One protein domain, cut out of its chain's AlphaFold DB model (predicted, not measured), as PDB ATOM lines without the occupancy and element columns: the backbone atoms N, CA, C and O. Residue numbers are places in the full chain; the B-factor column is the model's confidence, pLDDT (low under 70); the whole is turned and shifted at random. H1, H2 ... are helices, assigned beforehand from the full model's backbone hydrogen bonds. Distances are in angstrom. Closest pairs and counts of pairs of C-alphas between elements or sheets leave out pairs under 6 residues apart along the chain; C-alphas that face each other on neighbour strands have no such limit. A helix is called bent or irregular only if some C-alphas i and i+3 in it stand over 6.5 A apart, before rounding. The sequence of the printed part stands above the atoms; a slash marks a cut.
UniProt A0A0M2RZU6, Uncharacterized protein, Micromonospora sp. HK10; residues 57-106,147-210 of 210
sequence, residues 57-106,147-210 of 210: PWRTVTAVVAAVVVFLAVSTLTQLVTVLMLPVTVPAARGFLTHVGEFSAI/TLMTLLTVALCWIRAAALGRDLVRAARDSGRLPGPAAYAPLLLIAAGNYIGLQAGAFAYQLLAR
ATOM      1  N   PRO A  57      54.752  -5.109  58.002       84.31
ATOM      2  CA  PRO A  57      53.559  -5.947  57.799       84.31
ATOM      3  C   PRO A  57      52.920  -5.860  56.397       84.31
ATOM      4  O   PRO A  57      51.876  -6.472  56.153       84.31
ATOM      5  N   TRP A  58      53.496  -5.094  55.467       82.88
ATOM      6  CA  TRP A  58      52.897  -4.843  54.150       82.88
ATOM      7  C   TRP A  58      52.782  -6.099  53.290       82.88
ATOM      8  O   TRP A  58      51.854  -6.194  52.490       82.88
ATOM      9  N   ARG A  59      53.653  -7.090  53.496       79.69
ATOM     10  CA  ARG A  59      53.554  -8.404  52.846       79.69
ATOM     11  C   ARG A  59      52.246  -9.110  53.201       79.69
ATOM     12  O   ARG A  59      51.497  -9.497  52.308       79.69
ATOM     13  N   THR A  60      51.907  -9.180  54.490       82.19
ATOM     14  CA  THR A  60      50.634  -9.752  54.953       82.19
ATOM     15  C   THR A  60      49.442  -8.963  54.422       82.19
ATOM     16  O   THR A  60      48.489  -9.559  53.929       82.19
ATOM     17  N   VAL A  61      49.497  -7.626  54.461       82.69
ATOM     18  CA  VAL A  61      48.420  -6.775  53.921       82.69
ATOM     19  C   VAL A  61      48.209  -7.045  52.431       82.69
ATOM     20  O   VAL A  61      47.075  -7.237  51.998       82.69
ATOM     21  N   THR A  62      49.288  -7.120  51.654       80.44
ATOM     22  CA  THR A  62      49.231  -7.376  50.209       80.44
ATOM     23  C   THR A  62      48.677  -8.771  49.919       80.44
ATOM     24  O   THR A  62      47.807  -8.907  49.061       80.44
ATOM     25  N   ALA A  63      49.089  -9.787  50.685       79.75
ATOM     26  CA  ALA A  63      48.554 -11.143  50.580       79.75
ATOM     27  C   ALA A  63      47.048 -11.197  50.883       79.75
ATOM     28  O   ALA A  63      46.297 -11.840  50.151       79.75
ATOM     29  N   VAL A  64      46.579 -10.496  51.925       82.38
ATOM     30  CA  VAL A  64      45.145 -10.409  52.258       82.38
ATOM     31  C   VAL A  64      44.369  -9.695  51.155       82.38
ATOM     32  O   VAL A  64      43.334 -10.194  50.716       82.38
ATOM     33  N   VAL A  65      44.856  -8.546  50.677       83.88
ATOM     34  CA  VAL A  65      44.194  -7.787  49.605       83.88
ATOM     35  C   VAL A  65      44.106  -8.625  48.331       83.88
ATOM     36  O   VAL A  65      43.029  -8.728  47.746       83.88
ATOM     37  N   ALA A  66      45.197  -9.280  47.933       80.81
ATOM     38  CA  ALA A  66      45.215 -10.170  46.778       80.81
ATOM     39  C   ALA A  66      44.228 -11.335  46.946       80.81
ATOM     40  O   ALA A  66      43.449 -11.611  46.038       80.81
ATOM     41  N   ALA A  67      44.186 -11.964  48.122       81.69
ATOM     42  CA  ALA A  67      43.243 -13.037  48.424       81.69
ATOM     43  C   ALA A  67      41.780 -12.592  48.306       81.69
ATOM     44  O   ALA A  67      40.963 -13.306  47.723       81.69
ATOM     45  N   VAL A  68      41.450 -11.396  48.806       83.38
ATOM     46  CA  VAL A  68      40.108 -10.809  48.682       83.38
ATOM     47  C   VAL A  68      39.771 -10.533  47.218       83.38
ATOM     48  O   VAL A  68      38.688 -10.901  46.767       83.38
ATOM     49  N   VAL A  69      40.686  -9.934  46.452       85.06
ATOM     50  CA  VAL A  69      40.468  -9.655  45.023       85.06
ATOM     51  C   VAL A  69      40.260 -10.951  44.239       85.06
ATOM     52  O   VAL A  69      39.302 -11.044  43.474       85.06
ATOM     53  N   VAL A  70      41.091 -11.972  44.469       85.06
ATOM     54  CA  VAL A  70      40.965 -13.290  43.828       85.06
ATOM     55  C   VAL A  70      39.633 -13.943  44.189       85.06
ATOM     56  O   VAL A  70      38.929 -14.407  43.292       85.06
ATOM     57  N   PHE A  71      39.238 -13.921  45.466       87.38
ATOM     58  CA  PHE A  71      37.931 -14.410  45.912       87.38
ATOM     59  C   PHE A  71      36.783 -13.744  45.143       87.38
ATOM     60  O   PHE A  71      35.955 -14.431  44.538       87.38
ATOM     61  N   LEU A  72      36.753 -12.409  45.140       87.12
ATOM     62  CA  LEU A  72      35.693 -11.630  44.505       87.12
ATOM     63  C   LEU A  72      35.661 -11.864  42.990       87.12
ATOM     64  O   LEU A  72      34.582 -12.048  42.421       87.12
ATOM     65  N   ALA A  73      36.823 -11.902  42.337       85.31
ATOM     66  CA  ALA A  73      36.935 -12.101  40.898       85.31
ATOM     67  C   ALA A  73      36.483 -13.506  40.481       85.31
ATOM     68  O   ALA A  73      35.592 -13.640  39.644       85.31
ATOM     69  N   VAL A  74      37.029 -14.556  41.105       86.62
ATOM     70  CA  VAL A  74      36.700 -15.960  40.802       86.62
ATOM     71  C   VAL A  74      35.229 -16.245  41.081       86.62
ATOM     72  O   VAL A  74      34.556 -16.889  40.272       86.62
ATOM     73  N   SER A  75      34.691 -15.716  42.180       85.56
ATOM     74  CA  SER A  75      33.264 -15.832  42.466       85.56
ATOM     75  C   SER A  75      32.417 -15.163  41.378       85.56
ATOM     76  O   SER A  75      31.463 -15.762  40.882       85.56
ATOM     77  N   THR A  76      32.774 -13.945  40.963       85.69
ATOM     78  CA  THR A  76      32.045 -13.205  39.919       85.69
ATOM     79  C   THR A  76      32.111 -13.919  38.568       85.69
ATOM     80  O   THR A  76      31.090 -14.041  37.898       85.69
ATOM     81  N   LEU A  77      33.276 -14.451  38.189       85.81
ATOM     82  CA  LEU A  77      33.449 -15.242  36.966       85.81
ATOM     83  C   LEU A  77      32.635 -16.538  37.007       85.81
ATOM     84  O   LEU A  77      31.986 -16.888  36.026       85.81
ATOM     85  N   THR A  78      32.597 -17.221  38.150       84.88
ATOM     86  CA  THR A  78      31.785 -18.438  38.307       84.88
ATOM     87  C   THR A  78      30.294 -18.138  38.144       84.88
ATOM     88  O   THR A  78      29.555 -18.873  37.484       84.88
ATOM     89  N   GLN A  79      29.844 -17.011  38.697       81.62
ATOM     90  CA  GLN A  79      28.470 -16.542  38.533       81.62
ATOM     91  C   GLN A  79      28.187 -16.121  37.086       81.62
ATOM     92  O   GLN A  79      27.124 -16.439  36.563       81.62
ATOM     93  N   LEU A  80      29.146 -15.495  36.402       84.50
ATOM     94  CA  LEU A  80      29.056 -15.183  34.975       84.50
ATOM     95  C   LEU A  80      28.862 -16.451  34.133       84.50
ATOM     96  O   LEU A  80      27.943 -16.509  33.322       84.50
ATOM     97  N   VAL A  81      29.673 -17.487  34.369       82.94
ATOM     98  CA  VAL A  81      29.549 -18.794  33.697       82.94
ATOM     99  C   VAL A  81      28.180 -19.412  33.965       82.94
ATOM    100  O   VAL A  81      27.522 -19.881  33.041       82.94
ATOM    101  N   THR A  82      27.711 -19.347  35.209       76.38
ATOM    102  CA  THR A  82      26.373 -19.828  35.579       76.38
ATOM    103  C   THR A  82      25.284 -19.107  34.784       76.38
ATOM    104  O   THR A  82      24.369 -19.738  34.264       76.38
ATOM    105  N   VAL A  83      25.387 -17.783  34.654       78.00
ATOM    106  CA  VAL A  83      24.434 -16.962  33.896       78.00
ATOM    107  C   VAL A  83      24.466 -17.289  32.404       78.00
ATOM    108  O   VAL A  83      23.411 -17.308  31.777       78.00
ATOM    109  N   LEU A  84      25.640 -17.591  31.844       80.75
ATOM    110  CA  LEU A  84      25.785 -18.026  30.451       80.75
ATOM    111  C   LEU A  84      25.146 -19.397  30.184       80.75
ATOM    112  O   LEU A  84      24.724 -19.660  29.062       80.75
ATOM    113  N   MET A  85      25.055 -20.257  31.202       74.62
ATOM    114  CA  MET A  85      24.357 -21.545  31.112       74.62
ATOM    115  C   MET A  85      22.832 -21.417  31.251       74.62
ATOM    116  O   MET A  85      22.107 -22.362  30.936       74.62
ATOM    117  N   LEU A  86      22.325 -20.268  31.709       68.31
ATOM    118  CA  LEU A  86      20.892 -19.996  31.772       68.31
ATOM    119  C   LEU A  86      20.387 -19.459  30.422       68.31
ATOM    120  O   LEU A  86      21.097 -18.726  29.733       68.31
ATOM    121  N   PRO A  87      19.134 -19.757  30.032       60.81
ATOM    122  CA  PRO A  87      18.543 -19.147  28.848       60.81
ATOM    123  C   PRO A  87      18.527 -17.614  28.999       60.81
ATOM    124  O   PRO A  87      17.963 -17.082  29.955       60.81
ATOM    125  N   VAL A  88      19.126 -16.906  28.031       57.47
ATOM    126  CA  VAL A  88      19.411 -15.446  28.011       57.47
ATOM    127  C   VAL A  88      18.143 -14.560  28.015       57.47
ATOM    128  O   VAL A  88      18.196 -13.347  27.836       57.47
ATOM    129  N   THR A  89      16.964 -15.138  28.235       60.84
ATOM    130  CA  THR A  89      15.674 -14.440  28.201       60.84
ATOM    131  C   THR A  89      15.396 -13.593  29.445       60.84
ATOM    132  O   THR A  89      14.430 -12.835  29.447       60.84
ATOM    133  N   VAL A  90      16.219 -13.679  30.497       69.44
ATOM    134  CA  VAL A  90      16.031 -12.908  31.736       69.44
ATOM    135  C   VAL A  90      16.746 -11.547  31.641       69.44
ATOM    136  O   VAL A  90      17.975 -11.516  31.546       69.44
ATOM    137  N   PRO A  91      16.036 -10.403  31.733       77.19
ATOM    138  CA  PRO A  91      16.646  -9.072  31.609       77.19
ATOM    139  C   PRO A  91      17.794  -8.810  32.597       77.19
ATOM    140  O   PRO A  91      18.788  -8.181  32.237       77.19
ATOM    141  N   ALA A  92      17.693  -9.345  33.820       72.69
ATOM    142  CA  ALA A  92      18.727  -9.222  34.849       72.69
ATOM    143  C   ALA A  92      20.050  -9.905  34.451       72.69
ATOM    144  O   ALA A  92      21.123  -9.346  34.672       72.69
ATOM    145  N   ALA A  93      19.977 -11.072  33.798       75.88
ATOM    146  CA  ALA A  93      21.147 -11.791  33.291       75.88
ATOM    147  C   ALA A  93      21.876 -10.983  32.208       75.88
ATOM    148  O   ALA A  93      23.095 -10.832  32.257       75.88
ATOM    149  N   ARG A  94      21.123 -10.396  31.268       79.31
ATOM    150  CA  ARG A  94      21.684  -9.548  30.207       79.31
ATOM    151  C   ARG A  94      22.359  -8.299  30.774       79.31
ATOM    152  O   ARG A  94      23.473  -7.986  30.372       79.31
ATOM    153  N   GLY A  95      21.718  -7.625  31.731       80.56
ATOM    154  CA  GLY A  95      22.294  -6.451  32.391       80.56
ATOM    155  C   GLY A  95      23.606  -6.766  33.115       80.56
ATOM    156  O   GLY A  95      24.564  -6.005  33.006       80.56
ATOM    157  N   PHE A  96      23.679  -7.910  33.802       82.25
ATOM    158  CA  PHE A  96      24.906  -8.358  34.461       82.25
ATOM    159  C   PHE A  96      26.025  -8.684  33.460       82.25
ATOM    160  O   PHE A  96      27.146  -8.220  33.645       82.25
ATOM    161  N   LEU A  97      25.718  -9.407  32.376       83.31
ATOM    162  CA  LEU A  97      26.681  -9.734  31.314       83.31
ATOM    163  C   LEU A  97      27.277  -8.479  30.667       83.31
ATOM    164  O   LEU A  97      28.495  -8.372  30.542       83.31
ATOM    165  N   THR A  98      26.428  -7.518  30.287       84.38
ATOM    166  CA  THR A  98      26.880  -6.249  29.701       84.38
ATOM    167  C   THR A  98      27.776  -5.491  30.671       84.38
ATOM    168  O   THR A  98      28.850  -5.046  30.286       84.38
ATOM    169  N   HIS A  99      27.390  -5.415  31.944       82.31
ATOM    170  CA  HIS A  99      28.158  -4.683  32.944       82.31
ATOM    171  C   HIS A  99      29.528  -5.313  33.221       82.31
ATOM    172  O   HIS A  99      30.535  -4.611  33.255       82.31
ATOM    173  N   VAL A 100      29.587  -6.640  33.376       84.50
ATOM    174  CA  VAL A 100      30.861  -7.353  33.551       84.50
ATOM    175  C   VAL A 100      31.742  -7.192  32.310       84.50
ATOM    176  O   VAL A 100      32.943  -6.993  32.461       84.50
ATOM    177  N   GLY A 101      31.161  -7.211  31.105       83.38
ATOM    178  CA  GLY A 101      31.879  -6.959  29.853       83.38
ATOM    179  C   GLY A 101      32.444  -5.539  29.738       83.38
ATOM    180  O   GLY A 101      33.588  -5.359  29.334       83.38
ATOM    181  N   GLU A 102      31.678  -4.519  30.130       86.50
ATOM    182  CA  GLU A 102      32.149  -3.128  30.155       86.50
ATOM    183  C   GLU A 102      33.310  -2.949  31.142       86.50
ATOM    184  O   GLU A 102      34.340  -2.364  30.803       86.50
ATOM    185  N   PHE A 103      33.179  -3.493  32.355       82.94
ATOM    186  CA  PHE A 103      34.214  -3.390  33.386       82.94
ATOM    187  C   PHE A 103      35.461  -4.210  33.058       82.94
ATOM    188  O   PHE A 103      36.572  -3.770  33.365       82.94
ATOM    189  N   SER A 104      35.319  -5.375  32.422       84.25
ATOM    190  CA  SER A 104      36.470  -6.164  31.981       84.25
ATOM    191  C   SER A 104      37.218  -5.469  30.845       84.25
ATOM    192  O   SER A 104      38.442  -5.406  30.890       84.25
ATOM    193  N   ALA A 105      36.511  -4.853  29.891       81.75
ATOM    194  CA  ALA A 105      37.129  -4.047  28.839       81.75
ATOM    195  C   ALA A 105      37.900  -2.851  29.418       81.75
ATOM    196  O   ALA A 105      39.045  -2.606  29.039       81.75
ATOM    197  N   ILE A 106      37.313  -2.144  30.390       83.88
ATOM    198  CA  ILE A 106      37.998  -1.069  31.118       83.88
ATOM    199  C   ILE A 106      39.248  -1.608  31.828       83.88
ATOM    200  O   ILE A 106      40.321  -1.024  31.698       83.88
ATOM    201  N   THR A 147      45.823  -8.977  33.178       84.31
ATOM    202  CA  THR A 147      45.044  -9.968  33.921       84.31
ATOM    203  C   THR A 147      44.647  -9.439  35.292       84.31
ATOM    204  O   THR A 147      43.466  -9.451  35.632       84.31
ATOM    205  N   LEU A 148      45.596  -8.910  36.063       81.69
ATOM    206  CA  LEU A 148      45.363  -8.397  37.411       81.69
ATOM    207  C   LEU A 148      44.383  -7.225  37.418       81.69
ATOM    208  O   LEU A 148      43.453  -7.215  38.224       81.69
ATOM    209  N   MET A 149      44.537  -6.270  36.499       82.31
ATOM    210  CA  MET A 149      43.609  -5.141  36.406       82.31
ATOM    211  C   MET A 149      42.218  -5.575  35.955       82.31
ATOM    212  O   MET A 149      41.224  -5.070  36.472       82.31
ATOM    213  N   THR A 150      42.132  -6.544  35.045       85.00
ATOM    214  CA  THR A 150      40.849  -7.122  34.623       85.00
ATOM    215  C   THR A 150      40.177  -7.872  35.770       85.00
ATOM    216  O   THR A 150      38.984  -7.703  36.006       85.00
ATOM    217  N   LEU A 151      40.925  -8.665  36.537       84.44
ATOM    218  CA  LEU A 151      40.399  -9.358  37.712       84.44
ATOM    219  C   LEU A 151      39.952  -8.370  38.789       84.44
ATOM    220  O   LEU A 151      38.904  -8.574  39.396       84.44
ATOM    221  N   LEU A 152      40.689  -7.276  38.991       82.81
ATOM    222  CA  LEU A 152      40.314  -6.225  39.931       82.81
ATOM    223  C   LEU A 152      39.007  -5.540  39.517       82.81
ATOM    224  O   LEU A 152      38.124  -5.356  40.355       82.81
ATOM    225  N   THR A 153      38.835  -5.192  38.240       83.00
ATOM    226  CA  THR A 153      37.576  -4.587  37.780       83.00
ATOM    227  C   THR A 153      36.415  -5.576  37.818       83.00
ATOM    228  O   THR A 153      35.311  -5.193  38.200       83.00
ATOM    229  N   VAL A 154      36.653  -6.855  37.518       84.44
ATOM    230  CA  VAL A 154      35.655  -7.923  37.681       84.44
ATOM    231  C   VAL A 154      35.291  -8.128  39.155       84.44
ATOM    232  O   VAL A 154      34.116  -8.304  39.468       84.44
ATOM    233  N   ALA A 155      36.249  -8.043  40.082       84.12
ATOM    234  CA  ALA A 155      35.991  -8.133  41.518       84.12
ATOM    235  C   ALA A 155      35.030  -7.035  42.006       84.12
ATOM    236  O   ALA A 155      34.158  -7.303  42.834       84.12
ATOM    237  N   LEU A 156      35.118  -5.819  41.452       83.25
ATOM    238  CA  LEU A 156      34.188  -4.727  41.775       83.25
ATOM    239  C   LEU A 156      32.735  -5.050  41.383       83.25
ATOM    240  O   LEU A 156      31.796  -4.571  42.023       83.25
ATOM    241  N   CYS A 157      32.529  -5.913  40.386       83.06
ATOM    242  CA  CYS A 157      31.201  -6.357  39.965       83.06
ATOM    243  C   CYS A 157      30.548  -7.346  40.950       83.06
ATOM    244  O   CYS A 157      29.340  -7.583  40.851       83.06
ATOM    245  N   TRP A 158      31.283  -7.887  41.930       83.69
ATOM    246  CA  TRP A 158      30.767  -8.893  42.870       83.69
ATOM    247  C   TRP A 158      29.536  -8.411  43.658       83.69
ATOM    248  O   TRP A 158      28.582  -9.163  43.862       83.69
ATOM    249  N   ILE A 159      29.486  -7.125  44.032       78.25
ATOM    250  CA  ILE A 159      28.337  -6.540  44.753       78.25
ATOM    251  C   ILE A 159      27.044  -6.663  43.926       78.25
ATOM    252  O   ILE A 159      25.970  -6.950  44.460       78.25
ATOM    253  N   ARG A 160      27.135  -6.479  42.604       76.31
ATOM    254  CA  ARG A 160      26.001  -6.650  41.678       76.31
ATOM    255  C   ARG A 160      25.622  -8.117  41.516       76.31
ATOM    256  O   ARG A 160      24.448  -8.418  41.324       76.31
ATOM    257  N   ALA A 161      26.585  -9.015  41.654       73.25
ATOM    258  CA  ALA A 161      26.386 -10.454  41.594       73.25
ATOM    259  C   ALA A 161      25.484 -10.953  42.755       73.25
ATOM    260  O   ALA A 161      24.557 -11.740  42.554       73.25
ATOM    261  N   ALA A 162      25.615 -10.361  43.950       69.38
ATOM    262  CA  ALA A 162      24.682 -10.593  45.061       69.38
ATOM    263  C   ALA A 162      23.255 -10.058  44.792       69.38
ATOM    264  O   ALA A 162      22.263 -10.642  45.240       69.38
ATOM    265  N   ALA A 163      23.121  -8.951  44.052       77.94
ATOM    266  CA  ALA A 163      21.815  -8.439  43.629       77.94
ATOM    267  C   ALA A 163      21.162  -9.344  42.570       77.94
ATOM    268  O   ALA A 163      19.979  -9.662  42.694       77.94
ATOM    269  N   LEU A 164      21.954  -9.844  41.617       79.44
ATOM    270  CA  LEU A 164      21.517 -10.754  40.562       79.44
ATOM    271  C   LEU A 164      20.831 -12.007  41.118       79.44
ATOM    272  O   LEU A 164      19.783 -12.399  40.616       79.44
ATOM    273  N   GLY A 165      21.368 -12.605  42.184       75.94
ATOM    274  CA  GLY A 165      20.750 -13.772  42.821       75.94
ATOM    275  C   GLY A 165      19.322 -13.533  43.286       75.94
ATOM    276  O   GLY A 165      18.440 -14.359  43.054       75.94
ATOM    277  N   ARG A 166      19.075 -12.374  43.901       80.19
ATOM    278  CA  ARG A 166      17.731 -11.995  44.357       80.19
ATOM    279  C   ARG A 166      16.784 -11.798  43.179       80.19
ATOM    280  O   ARG A 166      15.643 -12.253  43.243       80.19
ATOM    281  N   ASP A 167      17.258 -11.170  42.110       81.75
ATOM    282  CA  ASP A 167      16.444 -10.894  40.926       81.75
ATOM    283  C   ASP A 167      16.134 -12.170  40.130       81.75
ATOM    284  O   ASP A 167      15.010 -12.341  39.662       81.75
ATOM    285  N   LEU A 168      17.074 -13.119  40.061       77.75
ATOM    286  CA  LEU A 168      16.853 -14.435  39.456       77.75
ATOM    287  C   LEU A 168      15.838 -15.270  40.244       77.75
ATOM    288  O   LEU A 168      14.985 -15.913  39.637       77.75
ATOM    289  N   VAL A 169      15.882 -15.243  41.581       81.94
ATOM    290  CA  VAL A 169      14.890 -15.941  42.422       81.94
ATOM    291  C   VAL A 169      13.499 -15.339  42.254       81.94
ATOM    292  O   VAL A 169      12.523 -16.081  42.153       81.94
ATOM    293  N   ARG A 170      13.392 -14.004  42.202       81.62
ATOM    294  CA  ARG A 170      12.118 -13.316  41.933       81.62
ATOM    295  C   ARG A 170      11.564 -13.719  40.571       81.62
ATOM    296  O   ARG A 170      10.464 -14.249  40.508       81.62
ATOM    297  N   ALA A 171      12.373 -13.610  39.518       78.38
ATOM    298  CA  ALA A 171      11.975 -14.005  38.170       78.38
ATOM    299  C   ALA A 171      11.572 -15.491  38.080       78.38
ATOM    300  O   ALA A 171      10.599 -15.833  37.407       78.38
ATOM    301  N   ALA A 172      12.282 -16.383  38.781       76.81
ATOM    302  CA  ALA A 172      11.953 -17.805  38.832       76.81
ATOM    303  C   ALA A 172      10.581 -18.060  39.474       76.81
ATOM    304  O   ALA A 172       9.807 -18.857  38.940       76.81
ATOM    305  N   ARG A 173      10.255 -17.353  40.565       78.25
ATOM    306  CA  ARG A 173       8.937 -17.437  41.217       78.25
ATOM    307  C   ARG A 173       7.828 -16.857  40.352       78.25
ATOM    308  O   ARG A 173       6.810 -17.517  40.169       78.25
ATOM    309  N   ASP A 174       8.051 -15.673  39.793       80.31
ATOM    310  CA  ASP A 174       7.047 -14.945  39.013       80.31
ATOM    311  C   ASP A 174       6.717 -15.668  37.698       80.31
ATOM    312  O   ASP A 174       5.587 -15.626  37.222       80.31
ATOM    313  N   SER A 175       7.685 -16.393  37.125       72.88
ATOM    314  CA  SER A 175       7.479 -17.185  35.907       72.88
ATOM    315  C   SER A 175       6.651 -18.461  36.108       72.88
ATOM    316  O   SER A 175       6.284 -19.100  35.123       72.88
ATOM    317  N   GLY A 176       6.425 -18.897  37.356       68.69
ATOM    318  CA  GLY A 176       5.733 -20.152  37.679       68.69
ATOM    319  C   GLY A 176       6.439 -21.436  37.208       68.69
ATOM    320  O   GLY A 176       5.947 -22.529  37.474       68.69
ATOM    321  N   ARG A 177       7.597 -21.338  36.532       66.94
ATOM    322  CA  ARG A 177       8.339 -22.483  35.967       66.94
ATOM    323  C   ARG A 177       9.013 -23.360  37.019       66.94
ATOM    324  O   ARG A 177       9.236 -24.539  36.763       66.94
ATOM    325  N   LEU A 178       9.372 -22.791  38.168       65.56
ATOM    326  CA  LEU A 178      10.067 -23.490  39.251       65.56
ATOM    327  C   LEU A 178       9.255 -23.361  40.545       65.56
ATOM    328  O   LEU A 178       9.481 -22.430  41.319       65.56
ATOM    329  N   PRO A 179       8.287 -24.257  40.792       61.28
ATOM    330  CA  PRO A 179       7.518 -24.225  42.024       61.28
ATOM    331  C   PRO A 179       8.369 -24.636  43.237       61.28
ATOM    332  O   PRO A 179       9.233 -25.513  43.171       61.28
ATOM    333  N   GLY A 180       8.094 -24.002  44.379       70.50
ATOM    334  CA  GLY A 180       8.633 -24.394  45.681       70.50
ATOM    335  C   GLY A 180      10.151 -24.181  45.838       70.50
ATOM    336  O   GLY A 180      10.667 -23.122  45.471       70.50
ATOM    337  N   PRO A 181      10.892 -25.138  46.433       72.19
ATOM    338  CA  PRO A 181      12.305 -24.957  46.779       72.19
ATOM    339  C   PRO A 181      13.223 -24.822  45.550       72.19
ATOM    340  O   PRO A 181      14.299 -24.236  45.653       72.19
ATOM    341  N   ALA A 182      12.789 -25.283  44.372       71.25
ATOM    342  CA  ALA A 182      13.557 -25.183  43.131       71.25
ATOM    343  C   ALA A 182      13.786 -23.727  42.674       71.25
ATOM    344  O   ALA A 182      14.789 -23.436  42.023       71.25
ATOM    345  N   ALA A 183      12.925 -22.784  43.081       75.81
ATOM    346  CA  ALA A 183      13.110 -21.357  42.811       75.81
ATOM    347  C   ALA A 183      14.369 -20.762  43.474       75.81
ATOM    348  O   ALA A 183      14.810 -19.683  43.088       75.81
ATOM    349  N   TYR A 184      14.955 -21.447  44.465       79.81
ATOM    350  CA  TYR A 184      16.181 -21.026  45.149       79.81
ATOM    351  C   TYR A 184      17.465 -21.562  44.496       79.81
ATOM    352  O   TYR A 184      18.558 -21.211  44.944       79.81
ATOM    353  N   ALA A 185      17.375 -22.356  43.422       78.00
ATOM    354  CA  ALA A 185      18.544 -22.863  42.699       78.00
ATOM    355  C   ALA A 185      19.563 -21.767  42.293       78.00
ATOM    356  O   ALA A 185      20.761 -21.996  42.472       78.00
ATOM    357  N   PRO A 186      19.157 -20.552  41.858       75.62
ATOM    358  CA  PRO A 186      20.104 -19.469  41.576       75.62
ATOM    359  C   PRO A 186      20.939 -19.032  42.790       75.62
ATOM    360  O   PRO A 186      22.110 -18.695  42.641       75.62
ATOM    361  N   LEU A 187      20.370 -19.067  44.001       79.00
ATOM    362  CA  LEU A 187      21.107 -18.740  45.227       79.00
ATOM    363  C   LEU A 187      22.113 -19.830  45.593       79.00
ATOM    364  O   LEU A 187      23.215 -19.507  46.028       79.00
ATOM    365  N   LEU A 188      21.761 -21.102  45.383       81.50
ATOM    366  CA  LEU A 188      22.686 -22.217  45.590       81.50
ATOM    367  C   LEU A 188      23.883 -22.133  44.637       81.50
ATOM    368  O   LEU A 188      25.016 -22.353  45.058       81.50
ATOM    369  N   LEU A 189      23.653 -21.741  43.383       77.56
ATOM    370  CA  LEU A 189      24.722 -21.545  42.401       77.56
ATOM    371  C   LEU A 189      25.644 -20.372  42.771       77.56
ATOM    372  O   LEU A 189      26.862 -20.484  42.658       77.56
ATOM    373  N   ILE A 190      25.090 -19.273  43.291       80.88
ATOM    374  CA  ILE A 190      25.887 -18.152  43.816       80.88
ATOM    375  C   ILE A 190      26.700 -18.575  45.041       80.88
ATOM    376  O   ILE A 190      27.874 -18.224  45.148       80.88
ATOM    377  N   ALA A 191      26.107 -19.353  45.948       84.19
ATOM    378  CA  ALA A 191      26.810 -19.886  47.110       84.19
ATOM    379  C   ALA A 191      27.965 -20.814  46.696       84.19
ATOM    380  O   ALA A 191      29.066 -20.684  47.229       84.19
ATOM    381  N   ALA A 192      27.752 -21.680  45.700       84.38
ATOM    382  CA  ALA A 192      28.802 -22.520  45.128       84.38
ATOM    383  C   ALA A 192      29.925 -21.681  44.489       84.38
ATOM    384  O   ALA A 192      31.101 -21.947  44.730       84.38
ATOM    385  N   GLY A 193      29.580 -20.622  43.748       83.00
ATOM    386  CA  GLY A 193      30.558 -19.689  43.184       83.00
ATOM    387  C   GLY A 193      31.385 -18.963  44.248       83.00
ATOM    388  O   GLY A 193      32.607 -18.884  44.128       83.00
ATOM    389  N   ASN A 194      30.749 -18.510  45.334       87.00
ATOM    390  CA  ASN A 194      31.451 -17.916  46.475       87.00
ATOM    391  C   ASN A 194      32.383 -18.932  47.153       87.00
ATOM    392  O   ASN A 194      33.494 -18.577  47.532       87.00
ATOM    393  N   TYR A 195      31.965 -20.194  47.288       86.81
ATOM    394  CA  TYR A 195      32.812 -21.242  47.858       86.81
ATOM    395  C   TYR A 195      34.067 -21.495  47.008       86.81
ATOM    396  O   TYR A 195      35.172 -21.544  47.545       86.81
ATOM    397  N   ILE A 196      33.922 -21.584  45.681       85.50
ATOM    398  CA  ILE A 196      35.060 -21.718  44.756       85.50
ATOM    399  C   ILE A 196      35.980 -20.497  44.860       85.50
ATOM    400  O   ILE A 196      37.198 -20.647  44.967       85.50
ATOM    401  N   GLY A 197      35.403 -19.293  44.901       81.44
ATOM    402  CA  GLY A 197      36.164 -18.072  45.139       81.44
ATOM    403  C   GLY A 197      36.941 -18.128  46.452       81.44
ATOM    404  O   GLY A 197      38.094 -17.710  46.497       81.44
ATOM    405  N   LEU A 198      36.335 -18.645  47.527       87.81
ATOM    406  CA  LEU A 198      36.954 -18.667  48.854       87.81
ATOM    407  C   LEU A 198      38.187 -19.568  48.849       87.81
ATOM    408  O   LEU A 198      39.226 -19.185  49.382       87.81
ATOM    409  N   GLN A 199      38.088 -20.726  48.194       86.88
ATOM    410  CA  GLN A 199      39.212 -21.640  48.008       86.88
ATOM    411  C   GLN A 199      40.342 -20.988  47.199       86.88
ATOM    412  O   GLN A 199      41.504 -21.059  47.597       86.88
ATOM    413  N   ALA A 200      40.010 -20.291  46.109       82.19
ATOM    414  CA  ALA A 200      40.998 -19.583  45.298       82.19
ATOM    415  C   ALA A 200      41.686 -18.442  46.071       82.19
ATOM    416  O   ALA A 200      42.907 -18.301  46.013       82.19
ATOM    417  N   GLY A 201      40.923 -17.656  46.837       78.88
ATOM    418  CA  GLY A 201      41.462 -16.597  47.689       78.88
ATOM    419  C   GLY A 201      42.364 -17.144  48.796       78.88
ATOM    420  O   GLY A 201      43.462 -16.634  49.004       78.88
ATOM    421  N   ALA A 202      41.951 -18.226  49.463       82.81
ATOM    422  CA  ALA A 202      42.761 -18.891  50.482       82.81
ATOM    423  C   ALA A 202      44.076 -19.439  49.906       82.81
ATOM    424  O   ALA A 202      45.129 -19.291  50.525       82.81
ATOM    425  N   PHE A 203      44.035 -20.016  48.703       84.62
ATOM    426  CA  PHE A 203      45.230 -20.468  47.994       84.62
ATOM    427  C   PHE A 203      46.174 -19.304  47.653       84.62
ATOM    428  O   PHE A 203      47.367 -19.378  47.940       84.62
ATOM    429  N   ALA A 204      45.643 -18.198  47.122       81.56
ATOM    430  CA  ALA A 204      46.427 -16.996  46.830       81.56
ATOM    431  C   ALA A 204      47.072 -16.402  48.095       81.56
ATOM    432  O   ALA A 204      48.248 -16.038  48.076       81.56
ATOM    433  N   TYR A 205      46.337 -16.366  49.213       81.88
ATOM    434  CA  TYR A 205      46.883 -15.944  50.503       81.88
ATOM    435  C   TYR A 205      48.065 -16.820  50.926       81.88
ATOM    436  O   TYR A 205      49.118 -16.304  51.284       81.88
ATOM    437  N   GLN A 206      47.912 -18.146  50.860       85.62
ATOM    438  CA  GLN A 206      48.966 -19.084  51.255       85.62
ATOM    439  C   GLN A 206      50.217 -18.988  50.380       85.62
ATOM    440  O   GLN A 206      51.310 -19.249  50.878       85.62
ATOM    441  N   LEU A 207      50.067 -18.639  49.101       82.69
ATOM    442  CA  LEU A 207      51.195 -18.413  48.199       82.69
ATOM    443  C   LEU A 207      51.956 -17.128  48.536       82.69
ATOM    444  O   LEU A 207      53.179 -17.140  48.527       82.69
ATOM    445  N   LEU A 208      51.241 -16.042  48.838       78.81
ATOM    446  CA  LEU A 208      51.834 -14.712  49.039       78.81
ATOM    447  C   LEU A 208      52.281 -14.439  50.482       78.81
ATOM    448  O   LEU A 208      53.049 -13.511  50.722       78.81
ATOM    449  N   ALA A 209      51.771 -15.200  51.449       77.06
ATOM    450  CA  ALA A 209      52.119 -15.058  52.861       77.06
ATOM    451  C   ALA A 209      53.338 -15.898  53.290       77.06
ATOM    452  O   ALA A 209      53.721 -15.832  54.459       77.06
ATOM    453  N   ARG A 210      53.913 -16.703  52.386       72.25
ATOM    454  CA  ARG A 210      55.170 -17.438  52.601       72.25
ATOM    455  C   ARG A 210      56.355 -16.546  52.249       72.25
ATOM    456  O   ARG A 210      57.310 -16.520  53.055       72.25
TER     457      ARG A 210
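This is residues 57 to 106 and 147 to 210 of the 210 residues of an uncharacterized protein of Micromonospora sp. HK10 (UniProt A0A0M2RZU6). What is the shape? It is an elongated helical bundle: long H1 and H5 run side by side, H4 and H5 form a hairpin, H3 crosses H1, and H2 packs on H3 and H4. What builds it? The printed part has 114 residues, 100 of them in five named helices, H1 to H5 in order along the chain, with no named strand; the class is all helix, and H1, H2, H4 and H5 run up and down, each against the one before it. It is only just compact, close to loose: radius of gyration of the C-alphas 15.6 A, spans 53 by 30 by 18 A.

Which helix is the hub? H1, residues 58 to 85, touches H5, residues 180 to 208, opposite ways at a shallow tilt of 32 degrees; the closest C-alphas, of Ala 67 and Gly 201, are 4.0 A apart. H1 touches H3, residues 147 to 156, about perpendicular at 74 degrees, the closest C-alphas, of Ala 73 and Ala 155, 4.1 A apart. What of the others? H2, residues 91 to 106, touches H4, residues 158 to 174, with the closest C-alphas, of Ala 92 and Leu 164, 6.5 A apart. Every O i to N i+4 pair is within hydrogen-bond range in H1, H2 and H3, 11 of 13 in H4 and 21 of 25 in H5.

Where does H1 begin? C-alpha 58 is at (52.897, -4.843, 54.150); H1 is 40.3 A long. Where does H5 end? C-alpha 208 is at (51.834, -14.712, 49.039); H5, 44.4 A long, is irregular, C-alphas 183 and 186 being 7.3 A apart.

Is it cut? Residues 107 to 146 are not printed; C-alphas 106 and 147 are 11.7 A apart. Where is confidence low? The model's pLDDT is under 70 at residues 86 to 90, 162 and 176 to 179.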